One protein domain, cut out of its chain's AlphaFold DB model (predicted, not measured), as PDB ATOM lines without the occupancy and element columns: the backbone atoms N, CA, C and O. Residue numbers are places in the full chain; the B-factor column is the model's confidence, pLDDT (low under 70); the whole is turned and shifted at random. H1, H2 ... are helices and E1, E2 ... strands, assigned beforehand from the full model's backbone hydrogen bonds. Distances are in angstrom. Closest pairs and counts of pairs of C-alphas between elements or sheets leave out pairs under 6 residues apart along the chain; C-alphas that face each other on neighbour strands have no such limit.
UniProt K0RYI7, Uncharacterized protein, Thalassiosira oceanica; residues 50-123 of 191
ATOM      1  N   PRO A  50     114.716 143.172 195.303       48.47
ATOM      2  CA  PRO A  50     115.826 143.255 194.339       48.47
ATOM      3  C   PRO A  50     116.668 141.964 194.233       48.47
ATOM      4  O   PRO A  50     117.479 141.822 193.323       48.47
ATOM      5  N   SER A  51     116.445 140.983 195.117       51.47
ATOM      6  CA  SER A  51     117.050 139.647 195.076       51.47
ATOM      7  C   SER A  51     116.488 138.730 193.979       51.47
ATOM      8  O   SER A  51     117.047 137.657 193.716       51.47
ATOM      9  N   GLN A  52     115.387 139.102 193.319       58.41
ATOM     10  CA  GLN A  52     114.758 138.264 192.307       58.41
ATOM     11  C   GLN A  52     115.326 138.585 190.916       58.41
ATOM     12  O   GLN A  52     114.722 139.292 190.122       58.41
ATOM     13  N   GLY A  53     116.506 138.030 190.614       67.56
ATOM     14  CA  GLY A  53     117.192 138.233 189.330       67.56
ATOM     15  C   GLY A  53     116.294 138.095 188.086       67.56
ATOM     16  O   GLY A  53     115.377 137.271 188.068       67.56
ATOM     17  N   VAL A  54     116.587 138.881 187.051       74.75
ATOM     18  CA  VAL A  54     115.821 139.030 185.806       74.75
ATOM     19  C   VAL A  54     116.034 137.837 184.878       74.75
ATOM     20  O   VAL A  54     117.164 137.441 184.600       74.75
ATOM     21  N   ILE A  55     114.949 137.278 184.345       81.88
ATOM     22  CA  ILE A  55     115.015 136.194 183.362       81.88
ATOM     23  C   ILE A  55     114.990 136.777 181.948       81.88
ATOM     24  O   ILE A  55     114.075 137.512 181.587       81.88
ATOM     25  N   VAL A  56     115.984 136.419 181.138       81.56
ATOM     26  CA  VAL A  56     116.160 136.885 179.761       81.56
ATOM     27  C   VAL A  56     116.041 135.716 178.793       81.56
ATOM     28  O   VAL A  56     116.651 134.661 178.986       81.56
ATOM     29  N   LEU A  57     115.275 135.928 177.724       87.19
ATOM     30  CA  LEU A  57     115.235 135.050 176.561       87.19
ATOM     31  C   LEU A  57     116.404 135.387 175.632       87.19
ATOM     32  O   LEU A  57     116.504 136.513 175.147       87.19
ATOM     33  N   VAL A  58     117.274 134.417 175.364       87.38
ATOM     34  CA  VAL A  58     118.422 134.584 174.468       87.38
ATOM     35  C   VAL A  58     118.181 133.805 173.186       87.38
ATOM     36  O   VAL A  58     118.041 132.582 173.216       87.38
ATOM     37  N   ILE A  59     118.181 134.517 172.060       90.56
ATOM     38  CA  ILE A  59     118.117 133.934 170.719       90.56
ATOM     39  C   ILE A  59     119.492 133.356 170.373       90.56
ATOM     40  O   ILE A  59     120.512 134.045 170.442       90.56
ATOM     41  N   ILE A  60     119.531 132.078 170.002       90.25
ATOM     42  CA  ILE A  60     120.752 131.382 169.601       90.25
ATOM     43  C   ILE A  60     121.098 131.811 168.171       90.25
ATOM     44  O   ILE A  60     120.311 131.554 167.256       90.25
ATOM     45  N   PRO A  61     122.285 132.404 167.935       88.94
ATOM     46  CA  PRO A  61     122.688 132.792 166.595       88.94
ATOM     47  C   PRO A  61     122.699 131.593 165.636       88.94
ATOM     48  O   PRO A  61     123.100 130.487 166.025       88.94
ATOM     49  N   PRO A  62     122.317 131.785 164.364       86.56
ATOM     50  CA  PRO A  62     122.349 130.712 163.382       86.56
ATOM     51  C   PRO A  62     123.768 130.138 163.263       86.56
ATOM     52  O   PRO A  62     124.749 130.868 163.133       86.56
ATOM     53  N   GLY A  63     123.882 128.811 163.331       86.88
ATOM     54  CA  GLY A  63     125.164 128.099 163.266       86.88
ATOM     55  C   GLY A  63     125.921 127.980 164.594       86.88
ATOM     56  O   GLY A  63     126.885 127.213 164.656       86.88
ATOM     57  N   ALA A  64     125.480 128.651 165.664       88.88
ATOM     58  CA  ALA A  64     126.047 128.449 166.992       88.88
ATOM     59  C   ALA A  64     125.785 127.015 167.483       88.88
ATOM     60  O   ALA A  64     124.705 126.443 167.303       88.88
ATOM     61  N   LYS A  65     126.807 126.416 168.096       93.62
ATOM     62  CA  LYS A  65     126.754 125.073 168.685       93.62
ATOM     63  C   LYS A  65     126.710 125.174 170.206       93.62
ATOM     64  O   LYS A  65     127.083 126.196 170.776       93.62
ATOM     65  N   GLU A  66     126.317 124.089 170.852       91.69
ATOM     66  CA  GLU A  66     126.512 123.902 172.288       91.69
ATOM     67  C   GLU A  66     127.945 124.272 172.713       91.69
ATOM     68  O   GLU A  66     128.909 124.002 171.992       91.69
ATOM     69  N   GLY A  67     128.071 124.977 173.838       88.69
ATOM     70  CA  GLY A  67     129.337 125.484 174.365       88.69
ATOM     71  C   GLY A  67     129.900 126.723 173.656       88.69
ATOM     72  O   GLY A  67     130.873 127.301 174.146       88.69
ATOM     73  N   SER A  68     129.303 127.170 172.542       89.75
ATOM     74  CA  SER A  68     129.749 128.384 171.837       89.75
ATOM     75  C   SER A  68     129.641 129.605 172.744       89.75
ATOM     76  O   SER A  68     128.670 129.747 173.483       89.75
ATOM     77  N   LYS A  69     130.623 130.509 172.671       89.31
ATOM     78  CA  LYS A  69     130.566 131.793 173.376       89.31
ATOM     79  C   LYS A  69     129.734 132.783 172.565       89.31
ATOM     80  O   LYS A  69     130.042 133.026 171.402       89.31
ATOM     81  N   VAL A  70     128.718 133.365 173.185       83.00
ATOM     82  CA  VAL A  70     127.876 134.420 172.612       83.00
ATOM     83  C   VAL A  70     127.920 135.637 173.521       83.00
ATOM     84  O   VAL A  70     128.026 135.495 174.735       83.00
ATOM     85  N   ARG A  71     127.875 136.840 172.949       82.62
ATOM     86  CA  ARG A  71     127.814 138.084 173.719       82.62
ATOM     87  C   ARG A  71     126.417 138.664 173.578       82.62
ATOM     88  O   ARG A  71     125.964 138.867 172.456       82.62
ATOM     89  N   ILE A  72     125.748 138.895 174.698       77.12
ATOM     90  CA  ILE A  72     124.423 139.509 174.736       77.12
ATOM     91  C   ILE A  72     124.546 140.935 175.259       77.12
ATOM     92  O   ILE A  72     125.291 141.168 176.201       77.12
ATOM     93  N   SER A  73     123.824 141.883 174.678       69.94
ATOM     94  CA  SER A  73     123.732 143.244 175.215       69.94
ATOM     95  C   SER A  73     122.339 143.438 175.805       69.94
ATOM     96  O   SER A  73     121.406 143.715 175.049       69.94
ATOM     97  N   PRO A  74     122.158 143.258 177.125       61.12
ATOM     98  CA  PRO A  74     120.901 143.624 177.761       61.12
ATOM     99  C   PRO A  74     120.692 145.141 177.607       61.12
ATOM    100  O   PRO A  74     121.554 145.929 177.982       61.12
ATOM    101  N   GLY A  75     119.590 145.552 176.974       57.62
ATOM    102  CA  GLY A  75     119.216 146.970 176.847       57.62
ATOM    103  C   GLY A  75     120.007 147.810 175.831       57.62
ATOM    104  O   GLY A  75     120.045 149.026 175.970       57.62
ATOM    105  N   GLY A  76     120.660 147.206 174.828       54.91
ATOM    106  CA  GLY A  76     121.313 147.961 173.739       54.91
ATOM    107  C   GLY A  76     122.617 148.683 174.121       54.91
ATOM    108  O   GLY A  76     123.200 149.384 173.298       54.91
ATOM    109  N   GLY A  77     123.114 148.491 175.348       57.53
ATOM    110  CA  GLY A  77     124.364 149.088 175.822       57.53
ATOM    111  C   GLY A  77     125.644 148.424 175.285       57.53
ATOM    112  O   GLY A  77     125.654 147.280 174.816       57.53
ATOM    113  N   PHE A  78     126.766 149.142 175.420       52.34
ATOM    114  CA  PHE A  78     128.111 148.699 175.012       52.34
ATOM    115  C   PHE A  78     128.682 147.555 175.876       52.34
ATOM    116  O   PHE A  78     129.569 146.812 175.439       52.34
ATOM    117  N   ASN A  79     128.142 147.355 177.081       63.38
ATOM    118  CA  ASN A  79     128.597 146.337 178.027       63.38
ATOM    119  C   ASN A  79     127.852 145.015 177.830       63.38
ATOM    120  O   ASN A  79     126.995 144.629 178.615       63.38
ATOM    121  N   GLY A  80     128.187 144.307 176.750       69.44
ATOM    122  CA  GLY A  80     127.617 142.984 176.512       69.44
ATOM    123  C   GLY A  80     128.210 141.895 177.418       69.44
ATOM    124  O   GLY A  80     129.432 141.828 177.569       69.44
ATOM    125  N   VAL A  81     127.368 141.008 177.945       76.12
ATOM    126  CA  VAL A  81     127.713 139.856 178.789       76.12
ATOM    127  C   VAL A  81     128.054 138.645 177.925       76.12
ATOM    128  O   VAL A  81     127.302 138.284 177.019       76.12
ATOM    129  N   ALA A  82     129.186 137.998 178.200       83.31
ATOM    130  CA  ALA A  82     129.569 136.764 177.524       83.31
ATOM    131  C   ALA A  82     128.910 135.547 178.195       83.31
ATOM    132  O   ALA A  82     129.110 135.297 179.380       83.31
ATOM    133  N   LEU A  83     128.174 134.761 177.415       86.50
ATOM    134  CA  LEU A  83     127.523 133.520 177.821       86.50
ATOM    135  C   LEU A  83     128.044 132.340 177.006       86.50
ATOM    136  O   LEU A  83     128.518 132.504 175.881       86.50
ATOM    137  N   ARG A  84     127.907 131.130 177.550       90.06
ATOM    138  CA  ARG A  84     128.039 129.895 176.773       90.06
ATOM    139  C   ARG A  84     126.660 129.368 176.410       90.06
ATOM    140  O   ARG A  84     125.779 129.325 177.261       90.06
ATOM    141  N   VAL A  85     126.498 128.950 175.160       89.94
ATOM    142  CA  VAL A  85     125.287 128.261 174.711       89.94
ATOM    143  C   VAL A  85     125.164 126.953 175.503       89.94
ATOM    144  O   VAL A  85     126.124 126.173 175.498       89.94
ATOM    145  N   PRO A  86     124.033 126.708 176.187       90.44
ATOM    146  CA  PRO A  86     123.863 125.523 177.018       90.44
ATOM    147  C   PRO A  86     123.718 124.260 176.165       90.44
ATOM    148  O   PRO A  86     123.662 124.325 174.931       90.44
ATOM    149  N   GLU A  87     123.629 123.112 176.833       92.44
ATOM    150  CA  GLU A  87     123.312 121.840 176.191       92.44
ATOM    151  C   GLU A  87     122.026 121.921 175.368       92.44
ATOM    152  O   GLU A  87     121.089 122.645 175.718       92.44
ATOM    153  N   ARG A  88     121.955 121.144 174.280       89.81
ATOM    154  CA  ARG A  88     120.770 121.126 173.398       89.81
ATOM    155  C   ARG A  88     119.457 120.804 174.119       89.81
ATOM    156  O   ARG A  88     118.400 121.175 173.623       89.81
ATOM    157  N   SER A  89     119.521 120.125 175.262       91.38
ATOM    158  CA  SER A  89     118.375 119.802 176.123       91.38
ATOM    159  C   SER A  89     117.686 121.039 176.712       91.38
ATOM    160  O   SER A  89     116.496 120.986 177.007       91.38
ATOM    161  N   ALA A  90     118.409 122.152 176.858       89.88
ATOM    162  CA  ALA A  90     117.893 123.412 177.388       89.88
ATOM    163  C   ALA A  90     117.345 124.352 176.297       89.88
ATOM    164  O   ALA A  90     116.913 125.466 176.602       89.88
ATOM    165  N   TRP A  91     117.409 123.947 175.025       93.62
ATOM    166  CA  TRP A  91     116.969 124.775 173.906       93.62
ATOM    167  C   TRP A  91     115.480 124.577 173.661       93.62
ATOM    168  O   TRP A  91     114.958 123.467 173.750       93.62
ATOM    169  N   PHE A  92     114.806 125.644 173.264       91.25
ATOM    170  CA  PHE A  92     113.428 125.584 172.802       91.25
ATOM    171  C   PHE A  92     113.216 126.551 171.645       91.25
ATOM    172  O   PHE A  92     113.994 127.479 171.441       91.25
ATOM    173  N   ASN A  93     112.160 126.326 170.873       92.38
ATOM    174  CA  ASN A  93     111.797 127.220 169.789       92.38
ATOM    175  C   ASN A  93     110.810 128.273 170.295       92.38
ATOM    176  O   ASN A  93     109.819 127.940 170.946       92.38
ATOM    177  N   ALA A  94     111.073 129.536 169.984       86.81
ATOM    178  CA  ALA A  94     110.198 130.657 170.294       86.81
ATOM    179  C   ALA A  94     109.945 131.497 169.040       86.81
ATOM    180  O   ALA A  94     110.698 131.423 168.073       86.81
ATOM    181  N   ARG A  95     108.885 132.308 169.060       88.38
ATOM    182  CA  ARG A  95     108.604 133.308 168.020       88.38
ATOM    183  C   ARG A  95     108.651 134.706 168.630       88.38
ATOM    184  O   ARG A  95     107.586 135.258 168.905       88.38
ATOM    185  N   PRO A  96     109.844 135.259 168.912       77.06
ATOM    186  CA  PRO A  96     109.962 136.535 169.618       77.06
ATOM    187  C   PRO A  96     109.313 137.699 168.851       77.06
ATOM    188  O   PRO A  96     108.747 138.596 169.466       77.06
ATOM    189  N   ASP A  97     109.320 137.651 167.519       83.00
ATOM    190  CA  ASP A  97     108.674 138.626 166.630       83.00
ATOM    191  C   ASP A  97     107.258 138.204 166.169       83.00
ATOM    192  O   ASP A  97     106.625 138.879 165.352       83.00
ATOM    193  N   GLY A  98     106.768 137.057 166.654       84.69
ATOM    194  CA  GLY A  98     105.499 136.441 166.261       84.69
ATOM    195  C   GLY A  98     105.477 135.806 164.863       84.69
ATOM    196  O   GLY A  98     104.458 135.224 164.486       84.69
ATOM    197  N   LYS A  99     106.565 135.880 164.088       85.94
ATOM    198  CA  LYS A  99     106.605 135.457 162.678       85.94
ATOM    199  C   LYS A  99     107.630 134.365 162.428       85.94
ATOM    200  O   LYS A  99     107.326 133.398 161.730       85.94
ATOM    201  N   THR A 100     108.815 134.504 163.003       86.50
ATOM    202  CA  THR A 100     109.951 133.627 162.757       86.50
ATOM    203  C   THR A 100     110.217 132.762 163.975       86.50
ATOM    204  O   THR A 100     110.291 133.234 165.103       86.50
ATOM    205  N   GLU A 101     110.326 131.458 163.735       90.19
ATOM    206  CA  GLU A 101     110.686 130.500 164.769       90.19
ATOM    207  C   GLU A 101     112.205 130.474 164.945       90.19
ATOM    208  O   GLU A 101     112.950 130.165 164.013       90.19
ATOM    209  N   GLU A 102     112.657 130.802 166.150       91.00
ATOM    210  CA  GLU A 102     114.062 130.909 166.515       91.00
ATOM    211  C   GLU A 102     114.383 129.987 167.687       91.00
ATOM    212  O   GLU A 102     113.596 129.828 168.625       91.00
ATOM    213  N   ARG A 103     115.573 129.381 167.653       92.25
ATOM    214  CA  ARG A 103     116.059 128.578 168.778       92.25
ATOM    215  C   ARG A 103     116.528 129.513 169.871       92.25
ATOM    216  O   ARG A 103     117.334 130.401 169.615       92.25
ATOM    217  N   CYS A 104     116.066 129.274 171.081       91.69
ATOM    218  CA  CYS A 104     116.314 130.122 172.226       91.69
ATOM    219  C   CYS A 104     116.664 129.288 173.461       91.69
ATOM    220  O   CYS A 104     116.428 128.080 173.510       91.69
ATOM    221  N   PHE A 105     117.206 129.956 174.473       90.25
ATOM    222  CA  PHE A 105     117.294 129.450 175.840       90.25
ATOM    223  C   PHE A 105     117.023 130.594 176.822       90.25
ATOM    224  O   PHE A 105     117.101 131.770 176.460       90.25
ATOM    225  N   MET A 106     116.691 130.256 178.067       89.88
ATOM    226  CA  MET A 106     116.472 131.240 179.129       89.88
ATOM    227  C   MET A 106     117.677 131.275 180.056       89.88
ATOM    228  O   MET A 106     118.237 130.238 180.404       89.88
ATOM    229  N   VAL A 107     118.056 132.475 180.470       85.50
ATOM    230  CA  VAL A 107     119.111 132.704 181.455       85.50
ATOM    231  C   VAL A 107     118.602 133.694 182.487       85.50
ATOM    232  O   VAL A 107     117.889 134.638 182.155       85.50
ATOM    233  N   ARG A 108     118.943 133.466 183.753       83.12
ATOM    234  CA  ARG A 108     118.627 134.389 184.837       83.12
ATOM    235  C   ARG A 108     119.870 135.198 185.172       83.12
ATOM    236  O   ARG A 108     120.910 134.621 185.477       83.12
ATOM    237  N   PHE A 109     119.748 136.512 185.107       76.62
ATOM    238  CA  PHE A 109     120.773 137.455 185.517       76.62
ATOM    239  C   PHE A 109     120.426 138.075 186.851       76.62
ATOM    240  O   PHE A 109     119.258 138.208 187.199       76.62
ATOM    241  N   ASP A 110     121.449 138.511 187.571       74.44
ATOM    242  CA  ASP A 110     121.240 139.515 188.600       74.44
ATOM    243  C   ASP A 110     120.669 140.787 187.946       74.44
ATOM    244  O   ASP A 110     121.059 141.151 186.831       74.44
ATOM    245  N   ALA A 111     119.715 141.440 188.609       68.94
ATOM    246  CA  ALA A 111     119.112 142.666 188.100       68.94
ATOM    247  C   ALA A 111     120.173 143.752 187.846       68.94
ATOM    248  O   ALA A 111     120.056 144.486 186.869       68.94
ATOM    249  N   THR A 112     121.249 143.772 188.635       69.19
ATOM    250  CA  THR A 112     122.387 144.699 188.503       69.19
ATOM    251  C   THR A 112     123.176 144.539 187.199       69.19
ATOM    252  O   THR A 112     123.740 145.503 186.686       69.19
ATOM    253  N   VAL A 113     123.173 143.342 186.600       66.94
ATOM    254  CA  VAL A 113     123.854 143.067 185.320       66.94
ATOM    255  C   VAL A 113     123.114 143.709 184.143       66.94
ATOM    256  O   VAL A 113     123.725 144.059 183.135       66.94
ATOM    257  N   ILE A 114     121.793 143.844 184.261       64.62
ATOM    258  CA  ILE A 114     120.921 144.413 183.226       64.62
ATOM    259  C   ILE A 114     120.649 145.895 183.498       64.62
ATOM    260  O   ILE A 114     120.610 146.693 182.566       64.62
ATOM    261  N   TYR A 115     120.505 146.258 184.771       65.69
ATOM    262  CA  TYR A 115     120.198 147.599 185.251       65.69
ATOM    263  C   TYR A 115     121.240 148.052 186.285       65.69
ATOM    264  O   TYR A 115     120.924 148.169 187.469       65.69
ATOM    265  N   PRO A 116     122.483 148.349 185.866       59.50
ATOM    266  CA  PRO A 116     123.534 148.761 186.798       59.50
ATOM    267  C   PRO A 116     123.211 150.081 187.518       59.50
ATOM    268  O   PRO A 116     123.720 150.329 188.608       59.50
ATOM    269  N   GLN A 117     122.339 150.911 186.933       55.28
ATOM    270  CA  GLN A 117     121.916 152.199 187.490       55.28
ATOM    271  C   GLN A 117     121.051 152.047 188.752       55.28
ATOM    272  O   GLN A 117     121.194 152.832 189.680       55.28
ATOM    273  N   VAL A 118     120.227 150.997 188.837       50.84
ATOM    274  CA  VAL A 118     119.298 150.786 189.967       50.84
ATOM    275  C   VAL A 118     120.044 150.306 191.221       50.84
ATOM    276  O   VAL A 118     119.614 150.534 192.344       50.84
ATOM    277  N   SER A 119     121.214 149.685 191.051       48.78
ATOM    278  CA  SER A 119     122.100 149.303 192.160       48.78
ATOM    279  C   SER A 119     122.864 150.466 192.796       48.78
ATOM    280  O   SER A 119     123.344 150.307 193.914       48.78
ATOM    281  N   GLN A 120     123.007 151.603 192.107       49.53
ATOM    282  CA  GLN A 120     123.718 152.768 192.653       49.53
ATOM    283  C   GLN A 120     122.833 153.636 193.555       49.53
ATOM    284  O   GLN A 120     123.360 154.348 194.405       49.53
ATOM    285  N   GLU A 121     121.507 153.578 193.406       40.62
ATOM    286  CA  GLU A 121     120.591 154.391 194.220       40.62
ATOM    287  C   GLU A 121     120.516 153.908 195.676       40.62
ATOM    288  O   GLU A 121     120.530 154.736 196.581       40.62
ATOM    289  N   VAL A 122     120.629 152.598 195.930       43.75
ATOM    290  CA  VAL A 122     120.528 152.027 197.290       43.75
ATOM    291  C   VAL A 122     121.754 152.321 198.169       43.75
ATOM    292  O   VAL A 122     121.685 152.257 199.395       43.75
ATOM    293  N   THR A 123     122.902 152.662 197.575       38.75
ATOM    294  CA  THR A 123     124.115 152.992 198.349       38.75
ATOM    295  C   THR A 123     124.179 154.457 198.771       38.75
ATOM    296  O   THR A 123     124.963 154.784 199.652       38.75
TER     297      THR A 123
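What this domain is: This is residues 50 to 123 of the 191 residues of an uncharacterized protein of Thalassiosira oceanica (UniProt K0RYI7). A narrow, strongly twisted sheet, its long strands E1 and E5 side by side, has the two-strand hairpin E2 and E3 set loosely across one of its faces, with few contacts between them. Short E4 pairs with the first part of E5, and beyond the other end of E5 the last residues trail away through two small helices, H1 and H2, toward one end of the long axis. The printed part has 74 residues with five named strands and then two named helices, in the order E1 E2 E3 E4 E5 H1 H2; the three-strand sheet runs E1 - E5 - E4 and the other E2 - E3, both antiparallel. The class is mixed, helices and strands, with 33 residues, under half, in named elements. The whole is only just loose, close to compact, with a radius of gyration of the C-alphas of 13.9 A, and elongated, spanning 42 by 27 by 23 A.

How they stand to each other: E1, residues 54 to 59, is an edge strand and the antiparallel neighbour of E5, residues 102 to 109, at 155 degrees; N 56 and O 107 are 2.8 A apart, within hydrogen-bond range. E2, residues 69 to 72, and E3, residues 81 to 84, form an antiparallel hairpin, with N 81 and O 72 at 2.7 A. The closest C-alphas of E1 and E2 are those of Val 58 and Ile 72, 7.8 A apart; E3 and E5 are apart. E4, residues 92 to 94, is the other edge strand and makes a hairpin with E5, with N 102 and O 94 at 2.8 A. The pairing is staggered: E5 pairs with E4 over residues 102 to 104 and with E1 over 104 to 109. The sheet E1 - E5 - E4 is only just strongly twisted, its C-alphas up to 4.4 A off the best plane. H1, residues 111 to 114, only grazes that sheet; the closest C-alphas of E1 and H1 are those of Val 54 and Ala 111, 5.4 A apart. H2, residues 118 to 121, is not on it, and is close but not clearly touching H1, the C-alphas of Thr 112 and Ser 119 being closest at 5.9 A. Both helices are too short for an O i to N i+4 pair; the one O i to N i+3 pair is within range in H1 and not in H2.

Where its parts are: E1, 16.1 A long, begins at C-alpha 54 (115.821, 139.030, 185.806). E2 measures 10.0 A, E3 10.2 A and E4 6.5 A. E5, 21.2 A, ends at C-alpha 109 (120.773, 137.455, 185.517). H1 spans 5.5 A and H2 5.7 A, ending at C-alpha 121 (120.591, 154.391, 194.220).

The domain as a whole: The C-alphas farthest apart are those of Lys 99 and Thr 123, 43.4 A. The printed part has no cut and no long link. Mean pLDDT of the printed part is 76.9, with residues 50 to 53, 73 to 80 and 111 to 123 under 70.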